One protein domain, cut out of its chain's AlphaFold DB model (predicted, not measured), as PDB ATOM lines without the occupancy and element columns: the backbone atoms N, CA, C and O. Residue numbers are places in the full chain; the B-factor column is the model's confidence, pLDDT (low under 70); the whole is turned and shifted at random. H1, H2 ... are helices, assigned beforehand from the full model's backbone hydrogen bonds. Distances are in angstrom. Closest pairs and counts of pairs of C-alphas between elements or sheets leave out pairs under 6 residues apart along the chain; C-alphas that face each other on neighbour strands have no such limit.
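Overview. This is residues 3 to 97 of the 99 residues of the protein "Tn3 transposase DDE domain protein" of Paraclostridium bifermentans ATCC 19299 (UniProt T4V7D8). One long straight helix, H1, makes the longest axis, and the rest of the printed part is strung loosely round it: residues 3 to 12 fold back beside its first half, and the short helix H2 is set off from it. After H2 the chain passes H1 on one side at residues 64 to 72, sticks out as a wide loop at residues 75 to 88, and returns past H1 on the other side at residues 89 to 92. There are 95 residues printed, with two named helices, H1 then H2, and no named strand; the class is all helix, though only 41 of the 95 residues are in named elements. The whole is loose, with a radius of gyration of the C-alphas of 17.6 A and spans of 56 by 37 by 26 A.

Along the chain. H1 is residues 17 to 51, 51.2 A from C-alpha 17 at (170.245, 108.205, 115.901) to C-alpha 51 at (199.259, 139.898, 88.023). H2 is residues 58 to 63, ending with C-alpha 63 at (188.047, 121.900, 85.593).

Arrangement. H1 and H2 are apart, although a short link of 6 residues joins them. In both helices every O i to N i+4 pair is within hydrogen-bond range. Residues 13 to 19, of which 17 to 19 belong to H1, stand free, and so do residues 48 to 53, of which 48 to 51 belong to H1.

Size, cuts and confidence. The C-alphas of Asn 15 and Gly 53, 56.4 A apart, are the two farthest apart. Residues 64 to 97 hold no named element. The printed part has no cut. Its mean pLDDT is 78.6, and residues 6 to 14 and 86 to 97 are under 70.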
ATOM      1  N   TRP A   3     187.118 110.999 102.385       75.94
ATOM      2  CA  TRP A   3     188.334 111.496 103.030       75.94
ATOM      3  C   TRP A   3     188.091 112.330 104.295       75.94
ATOM      4  O   TRP A   3     188.936 112.316 105.175       75.94
ATOM      5  N   ILE A   4     186.958 113.026 104.430       75.25
ATOM      6  CA  ILE A   4     186.697 113.860 105.622       75.25
ATOM      7  C   ILE A   4     186.129 113.039 106.786       75.25
ATOM      8  O   ILE A   4     186.285 113.433 107.938       75.25
ATOM      9  N   LEU A   5     185.541 111.872 106.506       73.88
ATOM     10  CA  LEU A   5     184.822 111.060 107.488       73.88
ATOM     11  C   LEU A   5     185.737 110.618 108.638       73.88
ATOM     12  O   LEU A   5     186.597 109.749 108.466       73.88
ATOM     13  N   PHE A   6     185.561 111.224 109.810       65.06
ATOM     14  CA  PHE A   6     186.290 110.874 111.030       65.06
ATOM     15  C   PHE A   6     185.716 109.599 111.676       65.06
ATOM     16  O   PHE A   6     184.514 109.367 111.623       65.06
ATOM     17  N   GLY A   7     186.577 108.773 112.288       59.88
ATOM     18  CA  GLY A   7     186.163 107.557 113.006       59.88
ATOM     19  C   GLY A   7     185.813 106.371 112.097       59.88
ATOM     20  O   GLY A   7     184.653 106.128 111.787       59.88
ATOM     21  N   GLY A   8     186.823 105.594 111.686       62.31
ATOM     22  CA  GLY A   8     186.621 104.331 110.962       62.31
ATOM     23  C   GLY A   8     185.919 104.479 109.609       62.31
ATOM     24  O   GLY A   8     185.029 103.693 109.324       62.31
ATOM     25  N   ASP A   9     186.286 105.482 108.804       63.62
ATOM     26  CA  ASP A   9     185.672 105.778 107.496       63.62
ATOM     27  C   ASP A   9     184.183 106.179 107.549       63.62
ATOM     28  O   ASP A   9     183.472 106.061 106.550       63.62
ATOM     29  N   GLY A  10     183.700 106.670 108.696       60.09
ATOM     30  CA  GLY A  10     182.282 106.990 108.887       60.09
ATOM     31  C   GLY A  10     181.419 105.753 109.141       60.09
ATOM     32  O   GLY A  10     180.204 105.807 108.961       60.09
ATOM     33  N   VAL A  11     182.032 104.635 109.547       64.56
ATOM     34  CA  VAL A  11     181.304 103.446 109.994       64.56
ATOM     35  C   VAL A  11     180.624 103.761 111.322       64.56
ATOM     36  O   VAL A  11     181.260 103.857 112.372       64.56
ATOM     37  N   ILE A  12     179.306 103.904 111.251       63.22
ATOM     38  CA  ILE A  12     178.408 104.000 112.395       63.22
ATOM     39  C   ILE A  12     178.443 102.650 113.117       63.22
ATOM     40  O   ILE A  12     177.969 101.643 112.590       63.22
ATOM     41  N   ARG A  13     179.074 102.613 114.292       63.03
ATOM     42  CA  ARG A  13     179.263 101.375 115.065       63.03
ATOM     43  C   ARG A  13     178.026 100.983 115.869       63.03
ATOM     44  O   ARG A  13     177.837  99.800 116.130       63.03
ATOM     45  N   GLU A  14     177.194 101.958 116.227       64.81
ATOM     46  CA  GLU A  14     176.033 101.781 117.097       64.81
ATOM     47  C   GLU A  14     174.783 102.404 116.460       64.81
ATOM     48  O   GLU A  14     174.848 103.442 115.797       64.81
ATOM     49  N   ASN A  15     173.624 101.761 116.632       72.25
ATOM     50  CA  ASN A  15     172.350 102.250 116.097       72.25
ATOM     51  C   ASN A  15     171.738 103.341 116.996       72.25
ATOM     52  O   ASN A  15     170.597 103.222 117.439       72.25
ATOM     53  N   ASP A  16     172.523 104.375 117.291       81.00
ATOM     54  CA  ASP A  16     172.086 105.574 117.998       81.00
ATOM     55  C   ASP A  16     171.872 106.713 116.991       81.00
ATOM     56  O   ASP A  16     172.797 107.152 116.300       81.00
ATOM     57  N   LEU A  17     170.629 107.181 116.873       80.56
ATOM     58  CA  LEU A  17     170.245 108.205 115.901       80.56
ATOM     59  C   LEU A  17     170.916 109.562 116.173       80.56
ATOM     60  O   LEU A  17     171.241 110.294 115.229       80.56
ATOM     61  N   ASP A  18     171.129 109.908 117.441       82.44
ATOM     62  CA  ASP A  18     171.713 111.188 117.831       82.44
ATOM     63  C   ASP A  18     173.208 111.215 117.504       82.44
ATOM     64  O   ASP A  18     173.715 112.216 116.983       82.44
ATOM     65  N   GLU A  19     173.919 110.112 117.747       80.31
ATOM     66  CA  GLU A  19     175.327 109.977 117.364       80.31
ATOM     67  C   GLU A  19     175.514 110.017 115.844       80.31
ATOM     68  O   GLU A  19     176.367 110.754 115.340       80.31
ATOM     69  N   GLN A  20     174.666 109.313 115.093       80.88
ATOM     70  CA  GLN A  20     174.694 109.327 113.627       80.88
ATOM     71  C   GLN A  20     174.461 110.729 113.062       80.88
ATOM     72  O   GLN A  20     175.197 111.193 112.186       80.88
ATOM     73  N   THR A  21     173.470 111.438 113.603       83.19
ATOM     74  CA  THR A  21     173.133 112.799 113.175       83.19
ATOM     75  C   THR A  21     174.288 113.765 113.425       83.19
ATOM     76  O   THR A  21     174.576 114.616 112.579       83.19
ATOM     77  N   LYS A  22     174.984 113.638 114.562       83.38
ATOM     78  CA  LYS A  22     176.179 114.439 114.861       83.38
ATOM     79  C   LYS A  22     177.273 114.186 113.831       83.38
ATOM     80  O   LYS A  22     177.791 115.141 113.259       83.38
ATOM     81  N   VAL A  23     177.587 112.919 113.554       81.56
ATOM     82  CA  VAL A  23     178.637 112.547 112.594       81.56
ATOM     83  C   VAL A  23     178.363 113.141 111.212       81.56
ATOM     84  O   VAL A  23     179.263 113.739 110.623       81.56
ATOM     85  N   VAL A  24     177.129 113.046 110.704       83.75
ATOM     86  CA  VAL A  24     176.765 113.632 109.401       83.75
ATOM     87  C   VAL A  24     176.956 115.150 109.408       83.75
ATOM     88  O   VAL A  24     177.697 115.669 108.574       83.75
ATOM     89  N   LYS A  25     176.381 115.855 110.390       85.81
ATOM     90  CA  LYS A  25     176.454 117.324 110.470       85.81
ATOM     91  C   LYS A  25     177.886 117.842 110.596       85.81
ATOM     92  O   LYS A  25     178.245 118.822 109.946       85.81
ATOM     93  N   TYR A  26     178.718 117.197 111.413       83.75
ATOM     94  CA  TYR A  26     180.120 117.594 111.554       83.75
ATOM     95  C   TYR A  26     180.910 117.354 110.270       83.75
ATOM     96  O   TYR A  26     181.699 118.207 109.874       83.75
ATOM     97  N   ASN A  27     180.679 116.232 109.587       84.56
ATOM     98  CA  ASN A  27     181.352 115.951 108.322       84.56
ATOM     99  C   ASN A  27     180.939 116.936 107.220       84.56
ATOM    100  O   ASN A  27     181.796 117.381 106.459       84.56
ATOM    101  N   GLU A  28     179.660 117.313 107.154       86.06
ATOM    102  CA  GLU A  28     179.177 118.355 106.240       86.06
ATOM    103  C   GLU A  28     179.823 119.710 106.539       86.06
ATOM    104  O   GLU A  28     180.327 120.373 105.631       86.06
ATOM    105  N   LEU A  29     179.884 120.101 107.816       88.88
ATOM    106  CA  LEU A  29     180.542 121.336 108.233       88.88
ATOM    107  C   LEU A  29     182.025 121.348 107.833       88.88
ATOM    108  O   LEU A  29     182.494 122.318 107.242       88.88
ATOM    109  N   LEU A  30     182.750 120.261 108.103       86.25
ATOM    110  CA  LEU A  30     184.160 120.130 107.732       86.25
ATOM    111  C   LEU A  30     184.363 120.167 106.213       86.25
ATOM    112  O   LEU A  30     185.319 120.782 105.744       86.25
ATOM    113  N   ALA A  31     183.468 119.552 105.435       86.88
ATOM    114  CA  ALA A  31     183.508 119.622 103.975       86.88
ATOM    115  C   ALA A  31     183.324 121.051 103.464       86.88
ATOM    116  O   ALA A  31     184.081 121.481 102.595       86.88
ATOM    117  N   ASN A  32     182.379 121.796 104.033       88.69
ATOM    118  CA  ASN A  32     182.140 123.183 103.652       88.69
ATOM    119  C   ASN A  32     183.328 124.084 104.003       88.69
ATOM    120  O   ASN A  32     183.752 124.875 103.164       88.69
ATOM    121  N   ILE A  33     183.909 123.928 105.197       87.88
ATOM    122  CA  ILE A  33     185.105 124.677 105.615       87.88
ATOM    123  C   ILE A  33     186.278 124.375 104.679       87.88
ATOM    124  O   ILE A  33     186.944 125.295 104.209       87.88
ATOM    125  N   LEU A  34     186.498 123.095 104.362       88.25
ATOM    126  CA  LEU A  34     187.555 122.672 103.451       88.25
ATOM    127  C   LEU A  34     187.407 123.313 102.068       88.25
ATOM    128  O   LEU A  34     188.352 123.888 101.534       88.25
ATOM    129  N   ILE A  35     186.215 123.180 101.484       89.19
ATOM    130  CA  ILE A  35     185.906 123.718 100.158       89.19
ATOM    131  C   ILE A  35     186.103 125.230 100.155       89.19
ATOM    132  O   ILE A  35     186.688 125.762  99.212       89.19
ATOM    133  N   PHE A  36     185.654 125.916 101.206       87.88
ATOM    134  CA  PHE A  36     185.801 127.358 101.329       87.88
ATOM    135  C   PHE A  36     187.273 127.778 101.363       87.88
ATOM    136  O   PHE A  36     187.681 128.586 100.532       87.88
ATOM    137  N   GLN A  37     188.080 127.184 102.249       86.38
ATOM    138  CA  GLN A  37     189.501 127.519 102.365       86.38
ATOM    139  C   GLN A  37     190.243 127.280 101.048       86.38
ATOM    140  O   GLN A  37     190.913 128.173 100.541       86.38
ATOM    141  N   ASN A  38     190.049 126.107 100.439       89.25
ATOM    142  CA  ASN A  38     190.666 125.791  99.155       89.25
ATOM    143  C   ASN A  38     190.245 126.776  98.059       89.25
ATOM    144  O   ASN A  38     191.071 127.182  97.250       89.25
ATOM    145  N   THR A  39     188.971 127.174  98.028       88.31
ATOM    146  CA  THR A  39     188.475 128.145  97.042       88.31
ATOM    147  C   THR A  39     189.152 129.501  97.213       88.31
ATOM    148  O   THR A  39     189.541 130.106  96.217       88.31
ATOM    149  N   VAL A  40     189.321 129.969  98.455       85.69
ATOM    150  CA  VAL A  40     190.039 131.216  98.763       85.69
ATOM    151  C   VAL A  40     191.487 131.134  98.280       85.69
ATOM    152  O   VAL A  40     191.905 131.968  97.476       85.69
ATOM    153  N   ASP A  41     192.211 130.085  98.676       86.38
ATOM    154  CA  ASP A  41     193.622 129.901  98.322       86.38
ATOM    155  C   ASP A  41     193.819 129.813  96.800       86.38
ATOM    156  O   ASP A  41     194.717 130.436  96.227       86.38
ATOM    157  N   MET A  42     192.944 129.072  96.113       86.75
ATOM    158  CA  MET A  42     192.951 128.958  94.653       86.75
ATOM    159  C   MET A  42     192.691 130.304  93.980       86.75
ATOM    160  O   MET A  42     193.319 130.622  92.970       86.75
ATOM    161  N   MET A  43     191.774 131.107  94.519       85.69
ATOM    162  CA  MET A  43     191.446 132.407  93.948       85.69
ATOM    163  C   MET A  43     192.603 133.394  94.104       85.69
ATOM    164  O   MET A  43     192.915 134.118  93.159       85.69
ATOM    165  N   ASP A  44     193.265 133.400  95.258       85.56
ATOM    166  CA  ASP A  44     194.441 134.235  95.492       85.56
ATOM    167  C   ASP A  44     195.621 133.795  94.608       85.56
ATOM    168  O   ASP A  44     196.297 134.642  94.014       85.56
ATOM    169  N   ALA A  45     195.803 132.487  94.396       86.75
ATOM    170  CA  ALA A  45     196.767 131.967  93.427       86.75
ATOM    171  C   ALA A  45     196.452 132.419  91.988       86.75
ATOM    172  O   ALA A  45     197.346 132.883  91.282       86.75
ATOM    173  N   ILE A  46     195.186 132.359  91.557       86.62
ATOM    174  CA  ILE A  46     194.759 132.832  90.227       86.62
ATOM    175  C   ILE A  46     194.975 134.343  90.078       86.62
ATOM    176  O   ILE A  46     195.440 134.798  89.033       86.62
ATOM    177  N   LYS A  47     194.672 135.142  91.109       85.00
ATOM    178  CA  LYS A  47     194.933 136.592  91.095       85.00
ATOM    179  C   LYS A  47     196.418 136.886  90.907       85.00
ATOM    180  O   LYS A  47     196.753 137.761  90.112       85.00
ATOM    181  N   LYS A  48     197.287 136.135  91.589       87.44
ATOM    182  CA  LYS A  48     198.740 136.254  91.444       87.44
ATOM    183  C   LYS A  48     199.219 135.868  90.040       87.44
ATOM    184  O   LYS A  48     200.008 136.588  89.444       87.44
ATOM    185  N   LEU A  49     198.685 134.790  89.464       88.56
ATOM    186  CA  LEU A  49     198.995 134.408  88.080       88.56
ATOM    187  C   LEU A  49     198.594 135.504  87.084       88.56
ATOM    188  O   LEU A  49     199.385 135.864  86.215       88.56
ATOM    189  N   ASN A  50     197.413 136.102  87.267       85.75
ATOM    190  CA  ASN A  50     196.964 137.216  86.433       85.75
ATOM    191  C   ASN A  50     197.849 138.465  86.602       85.75
ATOM    192  O   ASN A  50     198.116 139.146  85.613       85.75
ATOM    193  N   SER A  51     198.323 138.778  87.818       87.19
ATOM    194  CA  SER A  51     199.259 139.898  88.023       87.19
ATOM    195  C   SER A  51     200.621 139.658  87.375       87.19
ATOM    196  O   SER A  51     201.259 140.610  86.934       87.19
ATOM    197  N   ASP A  52     201.026 138.395  87.263       91.38
ATOM    198  CA  ASP A  52     202.265 137.974  86.605       91.38
ATOM    199  C   ASP A  52     202.108 137.880  85.068       91.38
ATOM    200  O   ASP A  52     203.053 137.532  84.359       91.38
ATOM    201  N   GLY A  53     200.927 138.219  84.532       89.56
ATOM    202  CA  GLY A  53     200.625 138.239  83.097       89.56
ATOM    203  C   GLY A  53     200.220 136.884  82.506       89.56
ATOM    204  O   GLY A  53     200.126 136.762  81.286       89.56
ATOM    205  N   ILE A  54     199.979 135.869  83.343       89.12
ATOM    206  CA  ILE A  54     199.495 134.550  82.925       89.12
ATOM    207  C   ILE A  54     197.967 134.559  82.982       89.12
ATOM    208  O   ILE A  54     197.376 134.565  84.060       89.12
ATOM    209  N   GLU A  55     197.321 134.547  81.817       82.44
ATOM    210  CA  GLU A  55     195.860 134.556  81.721       82.44
ATOM    211  C   GLU A  55     195.282 133.164  82.023       82.44
ATOM    212  O   GLU A  55     195.553 132.193  81.317       82.44
ATOM    213  N   VAL A  56     194.470 133.067  83.079       82.38
ATOM    214  CA  VAL A  56     193.733 131.841  83.427       82.38
ATOM    215  C   VAL A  56     192.339 131.899  82.800       82.38
ATOM    216  O   VAL A  56     191.542 132.783  83.128       82.38
ATOM    217  N   SER A  57     192.013 130.955  81.912       84.12
ATOM    218  CA  SER A  57     190.717 130.952  81.230       84.12
ATOM    219  C   SER A  57     189.588 130.470  82.149       84.12
ATOM    220  O   SER A  57     189.787 129.733  83.117       84.12
ATOM    221  N   LYS A  58     188.341 130.834  81.820       80.88
ATOM    222  CA  LYS A  58     187.164 130.317  82.543       80.88
ATOM    223  C   LYS A  58     187.012 128.799  82.414       80.88
ATOM    224  O   LYS A  58     186.370 128.187  83.261       80.88
ATOM    225  N   GLU A  59     187.534 128.208  81.345       83.62
ATOM    226  CA  GLU A  59     187.454 126.767  81.105       83.62
ATOM    227  C   GLU A  59     188.408 126.002  82.026       83.62
ATOM    228  O   GLU A  59     188.020 124.984  82.594       83.62
ATOM    229  N   ASP A  60     189.583 126.572  82.301       83.88
ATOM    230  CA  ASP A  60     190.522 126.037  83.291       83.88
ATOM    231  C   ASP A  60     189.905 126.040  84.694       83.88
ATOM    232  O   ASP A  60     189.970 125.042  85.409       83.88
ATOM    233  N   ILE A  61     189.215 127.128  85.060       83.81
ATOM    234  CA  ILE A  61     188.541 127.254  86.363       83.81
ATOM    235  C   ILE A  61     187.425 126.216  86.527       83.81
ATOM    236  O   ILE A  61     187.261 125.668  87.613       83.81
ATOM    237  N   LYS A  62     186.679 125.894  85.463       82.50
ATOM    238  CA  LYS A  62     185.622 124.867  85.518       82.50
ATOM    239  C   LYS A  62     186.165 123.466  85.795       82.50
ATOM    240  O   LYS A  62     185.452 122.651  86.375       82.50
ATOM    241  N   ASN A  63     187.396 123.189  85.373       85.25
ATOM    242  CA  ASN A  63     188.047 121.900  85.593       85.25
ATOM    243  C   ASN A  63     188.660 121.784  86.996       85.25
ATOM    244  O   ASN A  63     189.018 120.685  87.425       85.25
ATOM    245  N   LEU A  64     188.774 122.896  87.725       84.69
ATOM    246  CA  LEU A  64     189.275 122.901  89.087       84.69
ATOM    247  C   LEU A  64     188.185 122.462  90.073       84.69
ATOM    248  O   LEU A  64     187.083 123.005  90.112       84.69
ATOM    249  N   SER A  65     188.520 121.491  90.924       85.56
ATOM    250  CA  SER A  65     187.675 121.100  92.050       85.56
ATOM    251  C   SER A  65     188.208 121.723  93.342       85.56
ATOM    252  O   SER A  65     189.380 121.522  93.660       85.56
ATOM    253  N   PRO A  66     187.363 122.395  94.142       83.88
ATOM    254  CA  PRO A  66     187.772 122.957  95.429       83.88
ATOM    255  C   PRO A  66     187.933 121.886  96.523       83.88
ATOM    256  O   PRO A  66     188.216 122.203  97.674       83.88
ATOM    257  N   TYR A  67     187.764 120.599  96.206       85.12
ATOM    258  CA  TYR A  67     187.947 119.491  97.145       85.12
ATOM    259  C   TYR A  67     189.361 118.889  97.045       85.12
ATOM    260  O   TYR A  67     189.548 117.691  96.826       85.12
ATOM    261  N   LEU A  68     190.380 119.736  97.184       84.38
ATOM    262  CA  LEU A  68     191.781 119.321  97.244       84.38
ATOM    263  C   LEU A  68     192.135 118.910  98.678       84.38
ATOM    264  O   LEU A  68     191.814 119.605  99.639       84.38
ATOM    265  N   THR A  69     192.764 117.746  98.829       85.56
ATOM    266  CA  THR A  69     193.056 117.144 100.146       85.56
ATOM    267  C   THR A  69     194.529 116.789 100.338       85.56
ATOM    268  O   THR A  69     194.941 116.454 101.444       85.56
ATOM    269  N   SER A  70     195.339 116.868  99.279       84.62
ATOM    270  CA  SER A  70     196.750 116.466  99.289       84.62
ATOM    271  C   SER A  70     197.639 117.392 100.120       84.62
ATOM    272  O   SER A  70     198.612 116.925 100.704       84.62
ATOM    273  N   HIS A  71     197.312 118.682 100.194       82.94
ATOM    274  CA  HIS A  71     198.063 119.690 100.951       82.94
ATOM    275  C   HIS A  71     197.664 119.767 102.429       82.94
ATOM    276  O   HIS A  71     198.255 120.535 103.183       82.94
ATOM    277  N   ILE A  72     196.679 118.976 102.862       83.69
ATOM    278  CA  ILE A  72     196.084 119.101 104.192       83.69
ATOM    279  C   ILE A  72     196.553 117.977 105.090       83.69
ATOM    280  O   ILE A  72     196.347 116.788 104.830       83.69
ATOM    281  N   LYS A  73     197.127 118.365 106.225       83.50
ATOM    282  CA  LYS A  73     197.582 117.436 107.251       83.50
ATOM    283  C   LYS A  73     196.397 116.925 108.074       83.50
ATOM    284  O   LYS A  73     196.114 117.403 109.164       83.50
ATOM    285  N   ARG A  74     195.669 115.934 107.565       77.00
ATOM    286  CA  ARG A  74     194.486 115.390 108.263       77.00
ATOM    287  C   ARG A  74     194.790 114.842 109.663       77.00
ATOM    288  O   ARG A  74     193.951 114.941 110.553       77.00
ATOM    289  N   PHE A  75     195.970 114.247 109.838       78.50
ATOM    290  CA  PHE A  75     196.419 113.651 111.093       78.50
ATOM    291  C   PHE A  75     197.789 114.187 111.499       78.50
ATOM    292  O   PHE A  75     198.652 114.441 110.656       78.50
ATOM    293  N   GLY A  76     198.001 114.284 112.807       75.56
ATOM    294  CA  GLY A  76     199.248 114.726 113.415       75.56
ATOM    295  C   GLY A  76     199.098 116.063 114.126       75.56
ATOM    296  O   GLY A  76     198.008 116.619 114.231       75.56
ATOM    297  N   GLU A  77     200.214 116.560 114.639       80.12
ATOM    298  CA  GLU A  77     200.222 117.774 115.449       80.12
ATOM    299  C   GLU A  77     200.195 119.024 114.567       80.12
ATOM    300  O   GLU A  77     200.944 119.125 113.586       80.12
ATOM    301  N   TYR A  78     199.310 119.951 114.926       78.69
ATOM    302  CA  TYR A  78     199.299 121.322 114.435       78.69
ATOM    303  C   TYR A  78     199.904 122.206 115.518       78.69
ATOM    304  O   TYR A  78     199.356 122.308 116.613       78.69
ATOM    305  N   THR A  79     201.027 122.847 115.211       81.38
ATOM    306  CA  THR A  79     201.560 123.917 116.051       81.38
ATOM    307  C   THR A  79     200.941 125.211 115.553       81.38
ATOM    308  O   THR A  79     201.190 125.621 114.421       81.38
ATOM    309  N   ILE A  80     200.069 125.798 116.365       79.81
ATOM    310  CA  ILE A  80     199.419 127.067 116.049       79.81
ATOM    311  C   ILE A  80     200.306 128.163 116.620       79.81
ATOM    312  O   ILE A  80     200.474 128.249 117.836       79.81
ATOM    313  N   ASP A  81     200.884 128.966 115.738       83.31
ATOM    314  CA  ASP A  81     201.566 130.191 116.125       83.31
ATOM    315  C   ASP A  81     200.521 131.300 116.290       83.31
ATOM    316  O   ASP A  81     199.843 131.670 115.331       83.31
ATOM    317  N   LEU A  82     200.345 131.775 117.523       84.31
ATOM    318  CA  LEU A  82     199.377 132.822 117.859       84.31
ATOM    319  C   LEU A  82     199.890 134.225 117.514       84.31
ATOM    320  O   LEU A  82     199.081 135.147 117.426       84.31
ATOM    321  N   ASP A  83     201.197 134.373 117.299       88.25
ATOM    322  CA  ASP A  83     201.824 135.634 116.901       88.25
ATOM    323  C   ASP A  83     201.835 135.802 115.368       88.25
ATOM    324  O   ASP A  83     202.223 136.847 114.844       88.25
ATOM    325  N   CYS A  84     201.386 134.779 114.630       78.56
ATOM    326  CA  CYS A  84     201.254 134.817 113.182       78.56
ATOM    327  C   CYS A  84     200.137 135.784 112.762       78.56
ATOM    328  O   CYS A  84     198.961 135.586 113.081       78.56
ATOM    329  N   GLU A  85     200.493 136.819 111.999       74.25
ATOM    330  CA  GLU A  85     199.509 137.711 111.392       74.25
ATOM    331  C   GLU A  85     198.663 136.943 110.369       74.25
ATOM    332  O   GLU A  85     199.136 136.520 109.311       74.25
ATOM    333  N   ILE A  86     197.378 136.773 110.687       68.69
ATOM    334  CA  ILE A  86     196.413 136.166 109.775       68.69
ATOM    335  C   ILE A  86     196.240 137.118 108.594       68.69
ATOM    336  O   ILE A  86     195.746 138.238 108.753       68.69
ATOM    337  N   GLN A  87     196.620 136.664 107.401       66.81
ATOM    338  CA  GLN A  87     196.355 137.428 106.191       66.81
ATOM    339  C   GLN A  87     194.838 137.558 106.025       66.81
ATOM    340  O   GLN A  87     194.134 136.542 106.034       66.81
ATOM    341  N   PRO A  88     194.301 138.786 105.911       68.06
ATOM    342  CA  PRO A  88     192.878 138.958 105.705       68.06
ATOM    343  C   PRO A  88     192.510 138.287 104.388       68.06
ATOM    344  O   PRO A  88     193.125 138.555 103.355       68.06
ATOM    345  N   VAL A  89     191.496 137.423 104.428       64.75
ATOM    346  CA  VAL A  89     190.905 136.871 103.210       64.75
ATOM    347  C   VAL A  89     190.514 138.056 102.337       64.75
ATOM    348  O   VAL A  89     189.742 138.918 102.772       64.75
ATOM    349  N   SER A  90     191.094 138.138 101.136       62.38
ATOM    350  CA  SER A  90     190.782 139.214 100.199       62.38
ATOM    351  C   SER A  90     189.262 139.263 100.029       62.38
ATOM    352  O   SER A  90     188.646 138.216  99.834       62.38
ATOM    353  N   SER A  91     188.650 140.444 100.208       56.41
ATOM    354  CA  SER A  91     187.195 140.585 100.363       56.41
ATOM    355  C   SER A  91     186.462 139.736  99.329       56.41
ATOM    356  O   SER A  91     186.512 140.015  98.127       56.41
ATOM    357  N   PHE A  92     185.840 138.657  99.797       57.19
ATOM    358  CA  PHE A  92     185.122 137.746  98.932       57.19
ATOM    359  C   PHE A  92     183.839 138.474  98.526       57.19
ATOM    360  O   PHE A  92     182.893 138.555  99.305       57.19
ATOM    361  N   GLU A  93     183.818 139.071  97.334       55.94
ATOM    362  CA  GLU A  93     182.594 139.638  96.764       55.94
ATOM    363  C   GLU A  93     181.667 138.477  96.373       55.94
ATOM    364  O   GLU A  93     181.601 138.086  95.206       55.94
ATOM    365  N   ILE A  94     180.973 137.893  97.362       45.38
ATOM    366  CA  ILE A  94     180.008 136.794  97.169       45.38
ATOM    367  C   ILE A  94     179.001 137.181  96.070       45.38
ATOM    368  O   ILE A  94     178.667 136.371  95.205       45.38
ATOM    369  N   ASP A  95     178.598 138.454  96.042       50.72
ATOM    370  CA  ASP A  95     177.648 139.026  95.080       50.72
ATOM    371  C   ASP A  95     178.097 138.937  93.615       50.72
ATOM    372  O   ASP A  95     177.271 138.986  92.702       50.72
ATOM    373  N   LYS A  96     179.403 138.797  93.361       52.34
ATOM    374  CA  LYS A  96     179.953 138.668  92.007       52.34
ATOM    375  C   LYS A  96     179.789 137.258  91.438       52.34
ATOM    376  O   LYS A  96     179.847 137.092  90.221       52.34
ATOM    377  N   PHE A  97     179.574 136.264  92.301       46.75
ATOM    378  CA  PHE A  97     179.441 134.850  91.942       46.75
ATOM    379  C   PHE A  97     178.000 134.321  92.037       46.75
ATOM    380  O   PHE A  97     177.722 133.250  91.505       46.75
TER     381      PHE A  97